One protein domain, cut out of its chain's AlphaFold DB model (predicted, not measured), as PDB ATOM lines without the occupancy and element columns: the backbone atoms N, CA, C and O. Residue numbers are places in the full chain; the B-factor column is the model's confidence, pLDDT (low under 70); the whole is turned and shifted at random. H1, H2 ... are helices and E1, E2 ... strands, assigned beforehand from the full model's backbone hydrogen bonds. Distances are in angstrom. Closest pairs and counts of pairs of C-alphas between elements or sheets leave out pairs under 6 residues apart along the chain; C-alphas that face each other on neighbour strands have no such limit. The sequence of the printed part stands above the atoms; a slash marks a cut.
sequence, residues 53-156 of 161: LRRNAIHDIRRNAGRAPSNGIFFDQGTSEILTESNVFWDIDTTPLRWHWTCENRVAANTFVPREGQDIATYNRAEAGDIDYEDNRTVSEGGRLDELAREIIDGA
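AT A GLANCE: This is residues 53 to 156 of the 161 residues of an uncharacterized protein of Planctomycetes bacterium (UniProt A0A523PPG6). The chain is wound in three stacked turns, a short solenoid whose walls are three small parallel sheets, with one helix packed on the outside. The sheets E2 E5 E8 and E3 E6 E9 stand on opposite sides of the winding, E1 E4 E7 closes one end between them with H1 packed on its outer face, and the links between E2 and E3, E5 and E6, and E8 and E9 close the other end; residues 60 to 72 make a wide loop in the first turn. The printed part has 104 residues, with nine named strands, E1 to E9, followed by the single named helix H1; each sheet is parallel and runs in the order just given. The class is mixed, helices and strands, though only 42 residues, under half, are in named elements. The whole is compact, with a radius of gyration of the C-alphas of 13.3 A, and rounded, spanning 35 by 31 by 23 A.

HOW THE PARTS SIT: In the first sheet, E4, residues 88 to 90, is the inner strand, and E1, residues 57 to 59, and E7, residues 111 to 113, are the edge strands. E1 and E4 are parallel at 10 degrees, with N 58 and O 88 within hydrogen-bond range at 2.9 A. E4 and E7 are parallel at 7 degrees, with N 113 and O 89 at 2.8 A. H1, residues 145 to 155, is on this sheet at a height over the sheet of 8.4 A; H1 and the sheet E1 E4 E7 are two layers, a helix on one face of a sheet. H1 lies over E4 and runs slantwise to the strands, at 40 degrees to E4 on the local plane; the closest C-alphas of H1 and E4 are those of Ala 149 and Val 88, 6.7 A apart. Every O i to N i+4 pair of H1 is within hydrogen-bond range. In the second sheet, E5, residues 97 to 100, is the inner strand between E2, residues 73 to 75, and E8, residues 121 to 124. N 98 and O 73 of E5 and E2 are 2.9 A apart, and N 124 and O 99 of E8 and E5 are 2.7 A apart, both within hydrogen-bond range. In the third sheet, E6, residues 105 to 108, is the inner strand between E3, residues 83 to 85, and E9, residues 131 to 134. N 84 and O 106 are 2.8 A apart across E3 and E6, and N 107 and O 132 are 2.8 A apart across E6 and E9. H1 is not on the second or third sheet. E3 runs on into E4 across a break of 2 residues, at 75 degrees, and E6 into E7 likewise, at 84 degrees. Two short pairings, both parallel, join residues 53 to 54 with 84 to 85 of E3, and residues 111 to 112 of E7 with 137 to 138.

IN THESE COORDINATES: E1 begins at C-alpha 57, (-28.671, 2.363, -15.443). From first to last C-alpha, E5 and E8 each measure 10.0 A and E6 and E9 each 9.9 A. E4 and E7 each measure 6.8 A, E1 and E2 each 6.5 A, and E3 6.1 A. E9 ends at C-alpha 134, (-40.460, 16.375, -12.101). H1 measures 14.9 A and ends at C-alpha 155, (-36.381, -4.622, -16.841).

THE WHOLE: The two C-alphas farthest apart are those of Arg 125 and Asp 154, at 36.9 A. The printed part, residues 53 to 156, has no cut. The link from E1 to E2, 13 residues, is long; its C-alphas lie 5 to 21 A from the mean of all C-alphas. The mean pLDDT of the printed part is 86.9, and that of H1 is 71; residues 141 to 144, 146 and 154 to 156 are under 70.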
ATOM      1  N   LEU A  53     -34.805   9.346 -23.378       94.00
ATOM      2  CA  LEU A  53     -33.782   8.575 -22.677       94.00
ATOM      3  C   LEU A  53     -34.423   7.966 -21.434       94.00
ATOM      4  O   LEU A  53     -34.585   8.651 -20.423       94.00
ATOM      5  N   ARG A  54     -34.824   6.690 -21.511       93.00
ATOM      6  CA  ARG A  54     -35.581   6.049 -20.429       93.00
ATOM      7  C   ARG A  54     -35.046   4.719 -19.949       93.00
ATOM      8  O   ARG A  54     -34.614   3.907 -20.764       93.00
ATOM      9  N   ARG A  55     -35.223   4.468 -18.645       90.44
ATOM     10  CA  ARG A  55     -34.919   3.188 -17.980       90.44
ATOM     11  C   ARG A  55     -33.491   2.712 -18.236       90.44
ATOM     12  O   ARG A  55     -33.262   1.542 -18.521       90.44
ATOM     13  N   ASN A  56     -32.538   3.635 -18.148       90.56
ATOM     14  CA  ASN A  56     -31.116   3.327 -18.187       90.56
ATOM     15  C   ASN A  56     -30.546   3.263 -16.770       90.56
ATOM     16  O   ASN A  56     -30.955   4.012 -15.881       90.56
ATOM     17  N   ALA A  57     -29.553   2.397 -16.598       90.69
ATOM     18  CA  ALA A  57     -28.671   2.363 -15.443       90.69
ATOM     19  C   ALA A  57     -27.322   2.978 -15.845       90.69
ATOM     20  O   ALA A  57     -26.654   2.461 -16.739       90.69
ATOM     21  N   ILE A  58     -26.943   4.104 -15.234       92.12
ATOM     22  CA  ILE A  58     -25.752   4.883 -15.603       92.12
ATOM     23  C   ILE A  58     -24.842   4.995 -14.384       92.12
ATOM     24  O   ILE A  58     -25.185   5.666 -13.409       92.12
ATOM     25  N   HIS A  59     -23.689   4.328 -14.438       92.19
ATOM     26  CA  HIS A  59     -22.865   4.149 -13.251       92.19
ATOM     27  C   HIS A  59     -21.382   3.903 -13.504       92.19
ATOM     28  O   HIS A  59     -20.968   3.678 -14.641       92.19
ATOM     29  N   ASP A  60     -20.597   3.961 -12.420       91.62
ATOM     30  CA  ASP A  60     -19.147   3.719 -12.406       91.62
ATOM     31  C   ASP A  60     -18.367   4.637 -13.364       91.62
ATOM     32  O   ASP A  60     -17.311   4.291 -13.904       91.62
ATOM     33  N   ILE A  61     -18.880   5.849 -13.582       92.31
ATOM     34  CA  ILE A  61     -18.273   6.808 -14.501       92.31
ATOM     35  C   ILE A  61     -17.131   7.519 -13.788       92.31
ATOM     36  O   ILE A  61     -17.330   8.428 -12.978       92.31
ATOM     37  N   ARG A  62     -15.911   7.111 -14.136       90.81
ATOM     38  CA  ARG A  62     -14.681   7.682 -13.585       90.81
ATOM     39  C   ARG A  62     -14.222   8.914 -14.351       90.81
ATOM     40  O   ARG A  62     -14.398   9.039 -15.571       90.81
ATOM     41  N   ARG A  63     -13.575   9.832 -13.639       87.06
ATOM     42  CA  ARG A  63     -12.986  11.039 -14.216       87.06
ATOM     43  C   ARG A  63     -11.928  10.659 -15.249       87.06
ATOM     44  O   ARG A  63     -10.966   9.957 -14.946       87.06
ATOM     45  N   ASN A  64     -12.079  11.158 -16.471       83.31
ATOM     46  CA  ASN A  64     -11.055  10.985 -17.491       83.31
ATOM     47  C   ASN A  64      -9.852  11.916 -17.231       83.31
ATOM     48  O   ASN A  64      -9.973  12.959 -16.588       83.31
ATOM     49  N   ALA A  65      -8.683  11.546 -17.758       76.31
ATOM     50  CA  ALA A  65      -7.458  12.349 -17.669       76.31
ATOM     51  C   ALA A  65      -7.463  13.595 -18.586       76.31
ATOM     52  O   ALA A  65      -6.497  14.357 -18.616       76.31
ATOM     53  N   GLY A  66      -8.521  13.779 -19.378       76.38
ATOM     54  CA  GLY A  66      -8.678  14.865 -20.333       76.38
ATOM     55  C   GLY A  66      -9.292  16.127 -19.726       76.38
ATOM     56  O   GLY A  66      -9.524  16.253 -18.525       76.38
ATOM     57  N   ARG A  67      -9.547  17.113 -20.594       73.69
ATOM     58  CA  ARG A  67     -10.119  18.412 -20.192       73.69
ATOM     59  C   ARG A  67     -11.636  18.382 -20.001       73.69
ATOM     60  O   ARG A  67     -12.169  19.272 -19.345       73.69
ATOM     61  N   ALA A  68     -12.331  17.416 -20.598       76.38
ATOM     62  CA  ALA A  68     -13.784  17.325 -20.534       76.38
ATOM     63  C   ALA A  68     -14.211  16.477 -19.319       76.38
ATOM     64  O   ALA A  68     -13.787  15.332 -19.231       76.38
ATOM     65  N   PRO A  69     -15.040  16.990 -18.394       82.38
ATOM     66  CA  PRO A  69     -15.596  16.208 -17.285       82.38
ATOM     67  C   PRO A  69     -16.329  14.934 -17.744       82.38
ATOM     68  O   PRO A  69     -17.052  14.984 -18.742       82.38
ATOM     69  N   SER A  70     -16.186  13.830 -17.001       85.88
ATOM     70  CA  SER A  70     -16.910  12.569 -17.235       85.88
ATOM     71  C   SER A  70     -18.247  12.565 -16.482       85.88
ATOM     72  O   SER A  70     -18.303  12.158 -15.326       85.88
ATOM     73  N   ASN A  71     -19.308  13.033 -17.139       92.44
ATOM     74  CA  ASN A  71     -20.665  13.108 -16.575       92.44
ATOM     75  C   ASN A  71     -21.461  11.843 -16.913       92.44
ATOM     76  O   ASN A  71     -21.049  11.083 -17.786       92.44
ATOM     77  N   GLY A  72     -22.628  11.667 -16.289       93.75
ATOM     78  CA  GLY A  72     -23.590  10.637 -16.696       93.75
ATOM     79  C   GLY A  72     -24.125  10.877 -18.105       93.75
ATOM     80  O   GLY A  72     -23.905  10.076 -19.009       93.75
ATOM     81  N   ILE A  73     -24.789  12.014 -18.299       95.00
ATOM     82  CA  ILE A  73     -25.287  12.483 -19.593       95.00
ATOM     83  C   ILE A  73     -24.818  13.920 -19.813       95.00
ATOM     84  O   ILE A  73     -24.902  14.769 -18.922       95.00
ATOM     85  N   PHE A  74     -24.318  14.187 -21.018       94.19
ATOM     86  CA  PHE A  74     -23.908  15.513 -21.458       94.19
ATOM     87  C   PHE A  74     -24.837  16.005 -22.569       94.19
ATOM     88  O   PHE A  74     -24.825  15.461 -23.671       94.19
ATOM     89  N   PHE A  75     -25.625  17.034 -22.268       92.81
ATOM     90  CA  PHE A  75     -26.489  17.719 -23.223       92.81
ATOM     91  C   PHE A  75     -25.708  18.887 -23.816       92.81
ATOM     92  O   PHE A  75     -25.384  19.841 -23.102       92.81
ATOM     93  N   ASP A  76     -25.353  18.774 -25.093       90.62
ATOM     94  CA  ASP A  76     -24.505  19.748 -25.780       90.62
ATOM     95  C   ASP A  76     -25.321  20.869 -26.443       90.62
ATOM     96  O   ASP A  76     -26.558  20.867 -26.433       90.62
ATOM     97  N   GLN A  77     -24.612  21.837 -27.022       89.19
ATOM     98  CA  GLN A  77     -25.183  23.041 -27.598       89.19
ATOM     99  C   GLN A  77     -26.289  22.736 -28.612       89.19
ATOM    100  O   GLN A  77     -26.096  21.971 -29.554       89.19
ATOM    101  N   GLY A  78     -27.430  23.408 -28.444       82.62
ATOM    102  CA  GLY A  78     -28.581  23.267 -29.337       82.62
ATOM    103  C   GLY A  78     -29.433  22.023 -29.073       82.62
ATOM    104  O   GLY A  78     -30.349  21.757 -29.848       82.62
ATOM    105  N   THR A  79     -29.154  21.277 -27.999       88.06
ATOM    106  CA  THR A  79     -30.056  20.227 -27.507       88.06
ATOM    107  C   THR A  79     -31.305  20.854 -26.884       88.06
ATOM    108  O   THR A  79     -31.170  21.749 -26.044       88.06
ATOM    109  N   SER A  80     -32.494  20.390 -27.267       91.19
ATOM    110  CA  SER A  80     -33.779  20.761 -26.668       91.19
ATOM    111  C   SER A  80     -34.850  19.686 -26.870       91.19
ATOM    112  O   SER A  80     -34.762  18.853 -27.771       91.19
ATOM    113  N   GLU A  81     -35.895  19.721 -26.040       91.75
ATOM    114  CA  GLU A  81     -37.066  18.834 -26.120       91.75
ATOM    115  C   GLU A  81     -36.768  17.343 -25.866       91.75
ATOM    116  O   GLU A  81     -37.531  16.464 -26.279       91.75
ATOM    117  N   ILE A  82     -35.679  17.035 -25.148       94.50
ATOM    118  CA  ILE A  82     -35.376  15.665 -24.716       94.50
ATOM    119  C   ILE A  82     -36.057  15.371 -23.377       94.50
ATOM    120  O   ILE A  82     -35.909  16.115 -22.404       94.50
ATOM    121  N   LEU A  83     -36.743  14.227 -23.310       95.88
ATOM    122  CA  LEU A  83     -37.244  13.652 -22.065       95.88
ATOM    123  C   LEU A  83     -36.250  12.618 -21.526       95.88
ATOM    124  O   LEU A  83     -36.008  11.586 -22.146       95.88
ATOM    125  N   THR A  84     -35.699  12.875 -20.346       96.62
ATOM    126  CA  THR A  84     -34.864  11.921 -19.606       96.62
ATOM    127  C   THR A  84     -35.680  11.371 -18.447       96.62
ATOM    128  O   THR A  84     -35.904  12.093 -17.477       96.62
ATOM    129  N   GLU A  85     -36.157  10.127 -18.539       95.69
ATOM    130  CA  GLU A  85     -37.120   9.582 -17.573       95.69
ATOM    131  C   GLU A  85     -36.765   8.222 -16.963       95.69
ATOM    132  O   GLU A  85     -36.255   7.323 -17.628       95.69
ATOM    133  N   SER A  86     -37.091   8.034 -15.682       92.25
ATOM    134  CA  SER A  86     -36.973   6.732 -15.003       92.25
ATOM    135  C   SER A  86     -35.594   6.072 -15.122       92.25
ATOM    136  O   SER A  86     -35.501   4.850 -15.191       92.25
ATOM    137  N   ASN A  87     -34.519   6.856 -15.188       92.56
ATOM    138  CA  ASN A  87     -33.148   6.352 -15.164       92.56
ATOM    139  C   ASN A  87     -32.627   6.308 -13.720       92.56
ATOM    140  O   ASN A  87     -33.107   7.049 -12.859       92.56
ATOM    141  N   VAL A  88     -31.622   5.470 -13.461       91.56
ATOM    142  CA  VAL A  88     -30.896   5.432 -12.183       91.56
ATOM    143  C   VAL A  88     -29.436   5.805 -12.430       91.56
ATOM    144  O   VAL A  88     -28.781   5.226 -13.297       91.56
ATOM    145  N   PHE A  89     -28.935   6.772 -11.661       92.62
ATOM    146  CA  PHE A  89     -27.567   7.288 -11.736       92.62
ATOM    147  C   PHE A  89     -26.839   7.070 -10.413       92.62
ATOM    148  O   PHE A  89     -27.358   7.490  -9.377       92.62
ATOM    149  N   TRP A  90     -25.643   6.480 -10.427       91.56
ATOM    150  CA  TRP A  90     -24.843   6.312  -9.206       91.56
ATOM    151  C   TRP A  90     -23.346   6.204  -9.467       91.56
ATOM    152  O   TRP A  90     -22.923   5.860 -10.564       91.56
ATOM    153  N   ASP A  91     -22.541   6.478  -8.440       90.56
ATOM    154  CA  ASP A  91     -21.076   6.335  -8.481       90.56
ATOM    155  C   ASP A  91     -20.431   7.047  -9.694       90.56
ATOM    156  O   ASP A  91     -19.576   6.507 -10.399       90.56
ATOM    157  N   ILE A  92     -20.876   8.283  -9.947       92.81
ATOM    158  CA  ILE A  92     -20.360   9.171 -10.997       92.81
ATOM    159  C   ILE A  92     -19.383  10.158 -10.348       92.81
ATOM    160  O   ILE A  92     -19.699  10.798  -9.346       92.81
ATOM    161  N   ASP A  93     -18.173  10.286 -10.890       90.81
ATOM    162  CA  ASP A  93     -17.129  11.137 -10.298       90.81
ATOM    163  C   ASP A  93     -17.432  12.639 -10.402       90.81
ATOM    164  O   ASP A  93     -17.108  13.402  -9.490       90.81
ATOM    165  N   THR A  94     -18.035  13.080 -11.509       91.31
ATOM    166  CA  THR A  94     -18.552  14.452 -11.657       91.31
ATOM    167  C   THR A  94     -20.071  14.428 -11.571       91.31
ATOM    168  O   THR A  94     -20.618  13.636 -10.822       91.31
ATOM    169  N   THR A  95     -20.804  15.274 -12.282       93.38
ATOM    170  CA  THR A  95     -22.259  15.304 -12.122       93.38
ATOM    171  C   THR A  95     -22.981  14.277 -13.000       93.38
ATOM    172  O   THR A  95     -22.522  13.970 -14.106       93.38
ATOM    173  N   PRO A  96     -24.120  13.731 -12.538       95.38
ATOM    174  CA  PRO A  96     -24.984  12.892 -13.361       95.38
ATOM    175  C   PRO A  96     -25.428  13.584 -14.648       95.38
ATOM    176  O   PRO A  96     -25.311  12.999 -15.720       95.38
ATOM    177  N   LEU A  97     -25.885  14.834 -14.561       96.69
ATOM    178  CA  LEU A  97     -26.354  15.600 -15.713       96.69
ATOM    179  C   LEU A  97     -25.489  16.837 -15.925       96.69
ATOM    180  O   LEU A  97     -25.170  17.572 -14.989       96.69
ATOM    181  N   ARG A  98     -25.146  17.115 -17.179       94.81
ATOM    182  CA  ARG A  98     -24.450  18.347 -17.534       94.81
ATOM    183  C   ARG A  98     -25.096  19.018 -18.731       94.81
ATOM    184  O   ARG A  98     -25.184  18.432 -19.804       94.81
ATOM    185  N   TRP A  99     -25.458  20.276 -18.528       94.00
ATOM    186  CA  TRP A  99     -26.176  21.112 -19.479       94.00
ATOM    187  C   TRP A  99     -25.222  22.135 -20.089       94.00
ATOM    188  O   TRP A  99     -24.703  22.990 -19.374       94.00
ATOM    189  N   HIS A 100     -24.965  22.066 -21.391       92.19
ATOM    190  CA  HIS A 100     -24.099  23.007 -22.098       92.19
ATOM    191  C   HIS A 100     -24.861  23.663 -23.246       92.19
ATOM    192  O   HIS A 100     -25.085  23.035 -24.268       92.19
ATOM    193  N   TRP A 101     -25.238  24.937 -23.080       88.62
ATOM    194  CA  TRP A 101     -25.956  25.717 -24.105       88.62
ATOM    195  C   TRP A 101     -27.223  25.023 -24.642       88.62
ATOM    196  O   TRP A 101     -27.427  24.885 -25.850       88.62
ATOM    197  N   THR A 102     -28.072  24.585 -23.724       86.88
ATOM    198  CA  THR A 102     -29.268  23.779 -23.979       86.88
ATOM    199  C   THR A 102     -30.472  24.412 -23.286       86.88
ATOM    200  O   THR A 102     -30.283  25.218 -22.373       86.88
ATOM    201  N   CYS A 103     -31.683  24.071 -23.722       85.75
ATOM    202  CA  CYS A 103     -32.936  24.578 -23.162       85.75
ATOM    203  C   CYS A 103     -34.093  23.607 -23.391       85.75
ATOM    204  O   CYS A 103     -33.986  22.700 -24.210       85.75
ATOM    205  N   GLU A 104     -35.199  23.825 -22.680       90.12
ATOM    206  CA  GLU A 104     -36.483  23.140 -22.868       90.12
ATOM    207  C   GLU A 104     -36.372  21.608 -22.796       90.12
ATOM    208  O   GLU A 104     -36.959  20.884 -23.597       90.12
ATOM    209  N   ASN A 105     -35.596  21.093 -21.840       93.06
ATOM    210  CA  ASN A 105     -35.520  19.651 -21.587       93.06
ATOM    211  C   ASN A 105     -36.283  19.293 -20.320       93.06
ATOM    212  O   ASN A 105     -36.399  20.105 -19.403       93.06
ATOM    213  N   ARG A 106     -36.738  18.042 -20.245       96.06
ATOM    214  CA  ARG A 106     -37.445  17.522 -19.075       96.06
ATOM    215  C   ARG A 106     -36.717  16.324 -18.488       96.06
ATOM    216  O   ARG A 106     -36.301  15.407 -19.195       96.06
ATOM    217  N   VAL A 107     -36.595  16.329 -17.171       97.31
ATOM    218  CA  VAL A 107     -35.986  15.280 -16.359       97.31
ATOM    219  C   VAL A 107     -37.062  14.779 -15.407       97.31
ATOM    220  O   VAL A 107     -37.450  15.499 -14.492       97.31
ATOM    221  N   ALA A 108     -37.568  13.565 -15.622       96.31
ATOM    222  CA  ALA A 108     -38.744  13.065 -14.911       96.31
ATOM    223  C   ALA A 108     -38.515  11.711 -14.222       96.31
ATOM    224  O   ALA A 108     -38.015  10.770 -14.830       96.31
ATOM    225  N   ALA A 109     -38.927  11.565 -12.964       94.19
ATOM    226  CA  ALA A 109     -38.942  10.284 -12.251       94.19
ATOM    227  C   ALA A 109     -37.594   9.527 -12.223       94.19
ATOM    228  O   ALA A 109     -37.569   8.300 -12.107       94.19
ATOM    229  N   ASN A 110     -36.462  10.225 -12.345       93.44
ATOM    230  CA  ASN A 110     -35.140   9.609 -12.254       93.44
ATOM    231  C   ASN A 110     -34.725   9.451 -10.792       93.44
ATOM    232  O   ASN A 110     -35.123  10.234  -9.928       93.44
ATOM    233  N   THR A 111     -33.880   8.463 -10.527       91.44
ATOM    234  CA  THR A 111     -33.249   8.280  -9.222       91.44
ATOM    235  C   THR A 111     -31.766   8.609  -9.318       91.44
ATOM    236  O   THR A 111     -31.044   8.037 -10.130       91.44
ATOM    237  N   PHE A 112     -31.303   9.509  -8.463       91.94
ATOM    238  CA  PHE A 112     -29.905   9.901  -8.353       91.94
ATOM    239  C   PHE A 112     -29.345   9.431  -7.016       91.94
ATOM    240  O   PHE A 112     -29.937   9.679  -5.966       91.94
ATOM    241  N   VAL A 113     -28.181   8.798  -7.048       90.94
ATOM    242  CA  VAL A 113     -27.378   8.477  -5.865       90.94
ATOM    243  C   VAL A 113     -26.050   9.211  -6.005       90.94
ATOM    244  O   VAL A 113     -25.057   8.629  -6.451       90.94
ATOM    245  N   PRO A 114     -26.055  10.534  -5.753       88.75
ATOM    246  CA  PRO A 114     -24.858  11.344  -5.859       88.75
ATOM    247  C   PRO A 114     -23.890  10.986  -4.735       88.75
ATOM    248  O   PRO A 114     -24.290  10.549  -3.651       88.75
ATOM    249  N   ARG A 115     -22.607  11.242  -4.980       88.06
ATOM    250  CA  ARG A 115     -21.610  11.226  -3.909       88.06
ATOM    251  C   ARG A 115     -21.921  12.302  -2.870       88.06
ATOM    252  O   ARG A 115     -22.635  13.269  -3.139       88.06
ATOM    253  N   GLU A 116     -21.340  12.164  -1.684       85.12
ATOM    254  CA  GLU A 116     -21.485  13.166  -0.629       85.12
ATOM    255  C   GLU A 116     -21.114  14.575  -1.136       85.12
ATOM    256  O   GLU A 116     -20.029  14.799  -1.674       85.12
ATOM    257  N   GLY A 117     -22.045  15.523  -0.984       85.88
ATOM    258  CA  GLY A 117     -21.863  16.921  -1.389       85.88
ATOM    259  C   GLY A 117     -21.881  17.188  -2.900       85.88
ATOM    260  O   GLY A 117     -21.555  18.300  -3.309       85.88
ATOM    261  N   GLN A 118     -22.238  16.205  -3.732       90.44
ATOM    262  CA  GLN A 118     -22.291  16.348  -5.187       90.44
ATOM    263  C   GLN A 118     -23.692  16.747  -5.675       90.44
ATOM    264  O   GLN A 118     -24.694  16.130  -5.318       90.44
ATOM    265  N   ASP A 119     -23.751  17.745  -6.559       93.31
ATOM    266  CA  ASP A 119     -24.988  18.130  -7.241       93.31
ATOM    267  C   ASP A 119     -25.391  17.103  -8.312       93.31
ATOM    268  O   ASP A 119     -24.549  16.529  -9.006       93.31
ATOM    269  N   ILE A 120     -26.699  16.926  -8.528       94.06
ATOM    270  CA  ILE A 120     -27.212  16.038  -9.590       94.06
ATOM    271  C   ILE A 120     -27.001  16.612 -11.001       94.06
ATOM    272  O   ILE A 120     -27.017  15.870 -11.983       94.06
ATOM    273  N   ALA A 121     -26.810  17.931 -11.104       95.06
ATOM    274  CA  ALA A 121     -26.718  18.642 -12.368       95.06
ATOM    275  C   ALA A 121     -25.705  19.793 -12.318       95.06
ATOM    276  O   ALA A 121     -25.597  20.504 -11.323       95.06
ATOM    277  N   THR A 122     -25.001  20.027 -13.426       94.25
ATOM    278  CA  THR A 122     -24.176  21.228 -13.635       94.25
ATOM    279  C   THR A 122     -24.637  21.989 -14.866       94.25
ATOM    280  O   THR A 122     -24.909  21.392 -15.907       94.25
ATOM    281  N   TYR A 123     -24.650  23.316 -14.765       91.62
ATOM    282  CA  TYR A 123     -25.083  24.213 -15.830       91.62
ATOM    283  C   TYR A 123     -23.894  25.008 -16.372       91.62
ATOM    284  O   TYR A 123     -23.246  25.781 -15.669       91.62
ATOM    285  N   ASN A 124     -23.588  24.813 -17.648       90.12
ATOM    286  CA  ASN A 124     -22.528  25.494 -18.374       90.12
ATOM    287  C   ASN A 124     -23.159  26.376 -19.454       90.12
ATOM    288  O   ASN A 124     -23.330  25.943 -20.591       90.12
ATOM    289  N   ARG A 125     -23.467  27.632 -19.098       86.19
ATOM    290  CA  ARG A 125     -24.163  28.587 -19.991       86.19
ATOM    291  C   ARG A 125     -25.532  28.067 -20.465       86.19
ATOM    292  O   ARG A 125     -25.974  28.384 -21.563       86.19
ATOM    293  N   ALA A 126     -26.148  27.234 -19.639       85.94
ATOM    294  CA  ALA A 126     -27.555  26.878 -19.691       85.94
ATOM    295  C   ALA A 126     -28.217  27.482 -18.448       85.94
ATOM    296  O   ALA A 126     -27.543  27.638 -17.424       85.94
ATOM    297  N   GLU A 127     -29.500  27.804 -18.534       85.88
ATOM    298  CA  GLU A 127     -30.260  28.323 -17.402       85.88
ATOM    299  C   GLU A 127     -31.014  27.179 -16.726       85.88
ATOM    300  O   GLU A 127     -31.640  26.352 -17.387       85.88
ATOM    301  N   ALA A 128     -30.979  27.124 -15.393       86.25
ATOM    302  CA  ALA A 128     -31.693  26.080 -14.656       86.25
ATOM    303  C   ALA A 128     -33.216  26.152 -14.867       86.25
ATOM    304  O   ALA A 128     -33.878  25.123 -14.825       86.25
ATOM    305  N   GLY A 129     -33.755  27.351 -15.126       87.06
ATOM    306  CA  GLY A 129     -35.177  27.559 -15.414       87.06
ATOM    307  C   GLY A 129     -35.644  27.006 -16.762       87.06
ATOM    308  O   GLY A 129     -36.844  26.837 -16.945       87.06
ATOM    309  N   ASP A 130     -34.720  26.686 -17.671       87.56
ATOM    310  CA  ASP A 130     -35.048  26.076 -18.964       87.56
ATOM    311  C   ASP A 130     -35.154  24.544 -18.870       87.56
ATOM    312  O   ASP A 130     -35.466  23.886 -19.863       87.56
ATOM    313  N   ILE A 131     -34.855  23.961 -17.705       93.25
ATOM    314  CA  ILE A 131     -34.895  22.518 -17.475       93.25
ATOM    315  C   ILE A 131     -36.000  22.207 -16.470       93.25
ATOM    316  O   ILE A 131     -35.955  22.643 -15.320       93.25
ATOM    317  N   ASP A 132     -36.975  21.419 -16.902       95.25
ATOM    318  CA  ASP A 132     -38.079  20.982 -16.057       95.25
ATOM    319  C   ASP A 132     -37.696  19.705 -15.297       95.25
ATOM    320  O   ASP A 132     -37.289  18.708 -15.899       95.25
ATOM    321  N   TYR A 133     -37.813  19.734 -13.970       96.19
ATOM    322  CA  TYR A 133     -37.523  18.597 -13.099       96.19
ATOM    323  C   TYR A 133     -38.794  18.156 -12.382       96.19
ATOM    324  O   TYR A 133     -39.327  18.877 -11.542       96.19
ATOM    325  N   GLU A 134     -39.212  16.921 -12.631       96.56
ATOM    326  CA  GLU A 134     -40.460  16.375 -12.101       96.56
ATOM    327  C   GLU A 134     -40.225  15.018 -11.441       96.56
ATOM    328  O   GLU A 134     -39.557  14.153 -11.999       96.56
ATOM    329  N   ASP A 135     -40.745  14.822 -10.230       95.00
ATOM    330  CA  ASP A 135     -40.752  13.532  -9.519       95.00
ATOM    331  C   ASP A 135     -39.397  12.807  -9.383       95.00
ATOM    332  O   ASP A 135     -39.339  11.609  -9.089       95.00
ATOM    333  N   ASN A 136     -38.283  13.519  -9.560       92.94
ATOM    334  CA  ASN A 136     -36.950  12.959  -9.379       92.94
ATOM    335  C   ASN A 136     -36.656  12.724  -7.897       92.94
ATOM    336  O   ASN A 136     -37.100  13.468  -7.020       92.94
ATOM    337  N   ARG A 137     -35.864  11.693  -7.614       90.94
ATOM    338  CA  ARG A 137     -35.505  11.284  -6.256       90.94
ATOM    339  C   ARG A 137     -33.998  11.285  -6.091       90.94
ATOM    340  O   ARG A 137     -33.285  10.793  -6.960       90.94
ATOM    341  N   THR A 138     -33.533  11.758  -4.944       90.19
ATOM    342  CA  THR A 138     -32.133  11.642  -4.529       90.19
ATOM    343  C   THR A 138     -32.052  10.703  -3.332       90.19
ATOM    344  O   THR A 138     -32.779  10.890  -2.356       90.19
ATOM    345  N   VAL A 139     -31.199   9.685  -3.408       85.69
ATOM    346  CA  VAL A 139     -31.000   8.676  -2.357       85.69
ATOM    347  C   VAL A 139     -29.536   8.706  -1.918       85.69
ATOM    348  O   VAL A 139     -28.650   8.957  -2.727       85.69
ATOM    349  N   SER A 140     -29.267   8.484  -0.633       76.62
ATOM    350  CA  SER A 140     -27.900   8.415  -0.101       76.62
ATOM    351  C   SER A 140     -27.216   7.084  -0.448       76.62
ATOM    352  O   SER A 140     -27.884   6.048  -0.525       76.62
ATOM    353  N   GLU A 141     -25.885   7.097  -0.607       65.50
ATOM    354  CA  GLU A 141     -25.081   5.877  -0.780       65.50
ATOM    355  C   GLU A 141     -25.372   4.876   0.358       65.50
ATOM    356  O   GLU A 141     -25.282   5.207   1.540       65.50
ATOM    357  N   GLY A 142     -25.764   3.647  -0.006       60.81
ATOM    358  CA  GLY A 142     -26.014   2.542   0.931       60.81
ATOM    359  C   GLY A 142     -27.467   2.052   1.037       60.81
ATOM    360  O   GLY A 142     -27.694   0.988   1.609       60.81
ATOM    361  N   GLY A 143     -28.453   2.758   0.469       59.00
ATOM    362  CA  GLY A 143     -29.864   2.339   0.488       59.00
ATOM    363  C   GLY A 143     -30.424   1.985  -0.895       59.00
ATOM    364  O   GLY A 143     -30.406   2.823  -1.786       59.00
ATOM    365  N   ARG A 144     -30.964   0.765  -1.064       65.38
ATOM    366  CA  ARG A 144     -31.754   0.266  -2.227       65.38
ATOM    367  C   ARG A 144     -31.133   0.369  -3.628       65.38
ATOM    368  O   ARG A 144     -31.763  -0.073  -4.582       65.38
ATOM    369  N   LEU A 145     -29.919   0.890  -3.771       71.38
ATOM    370  CA  LEU A 145     -29.265   1.087  -5.063       71.38
ATOM    371  C   LEU A 145     -29.174  -0.212  -5.875       71.38
ATOM    372  O   LEU A 145     -29.611  -0.245  -7.015       71.38
ATOM    373  N   ASP A 146     -28.690  -1.291  -5.258       67.19
ATOM    374  CA  ASP A 146     -28.590  -2.609  -5.887       67.19
ATOM    375  C   ASP A 146     -29.949  -3.182  -6.317       67.19
ATOM    376  O   ASP A 146     -30.033  -3.892  -7.312       67.19
ATOM    377  N   GLU A 147     -31.012  -2.913  -5.556       71.69
ATOM    378  CA  GLU A 147     -32.373  -3.365  -5.869       71.69
ATOM    379  C   GLU A 147     -32.937  -2.578  -7.057       71.69
ATOM    380  O   GLU A 147     -33.422  -3.181  -8.006       71.69
ATOM    381  N   LEU A 148     -32.800  -1.249  -7.042       70.81
ATOM    382  CA  LEU A 148     -33.264  -0.353  -8.107       70.81
ATOM    383  C   LEU A 148     -32.473  -0.540  -9.404       70.81
ATOM    384  O   LEU A 148     -33.049  -0.570 -10.488       70.81
ATOM    385  N   ALA A 149     -31.151  -0.686  -9.296       70.38
ATOM    386  CA  ALA A 149     -30.288  -0.986 -10.425       70.38
ATOM    387  C   ALA A 149     -30.663  -2.337 -11.034       70.38
ATOM    388  O   ALA A 149     -30.806  -2.407 -12.247       70.38
ATOM    389  N   ARG A 150     -30.892  -3.383 -10.223       72.19
ATOM    390  CA  ARG A 150     -31.381  -4.678 -10.725       72.19
ATOM    391  C   ARG A 150     -32.767  -4.566 -11.341       72.19
ATOM    392  O   ARG A 150     -32.940  -5.041 -12.447       72.19
ATOM    393  N   GLU A 151     -33.723  -3.883 -10.713       74.81
ATOM    394  CA  GLU A 151     -35.065  -3.681 -11.281       74.81
ATOM    395  C   GLU A 151     -34.999  -3.031 -12.670       74.81
ATOM    396  O   GLU A 151     -35.652  -3.492 -13.609       74.81
ATOM    397  N   ILE A 152     -34.170  -1.991 -12.824       72.62
ATOM    398  CA  ILE A 152     -33.973  -1.350 -14.122       72.62
ATOM    399  C   ILE A 152     -33.198  -2.248 -15.070       72.62
ATOM    400  O   ILE A 152     -33.648  -2.394 -16.190       72.62
ATOM    401  N   ILE A 153     -32.072  -2.840 -14.679       70.44
ATOM    402  CA  ILE A 153     -31.238  -3.672 -15.563       70.44
ATOM    403  C   ILE A 153     -32.011  -4.910 -16.033       70.44
ATOM    404  O   ILE A 153     -32.033  -5.204 -17.226       70.44
ATOM    405  N   ASP A 154     -32.702  -5.589 -15.120       69.62
ATOM    406  CA  ASP A 154     -33.512  -6.776 -15.399       69.62
ATOM    407  C   ASP A 154     -34.771  -6.410 -16.208       69.62
ATOM    408  O   ASP A 154     -35.253  -7.206 -17.018       69.62
ATOM    409  N   GLY A 155     -35.294  -5.189 -16.037       64.44
ATOM    410  CA  GLY A 155     -36.381  -4.622 -16.841       64.44
ATOM    411  C   GLY A 155     -35.936  -3.956 -18.155       64.44
ATOM    412  O   GLY A 155     -36.767  -3.729 -19.042       64.44
ATOM    413  N   ALA A 156     -34.648  -3.644 -18.305       54.75
ATOM    414  CA  ALA A 156     -34.012  -2.984 -19.444       54.75
ATOM    415  C   ALA A 156     -33.410  -4.036 -20.380       54.75
ATOM    416  O   ALA A 156     -32.226  -4.057 -20.698       54.75
TER     417      ALA A 156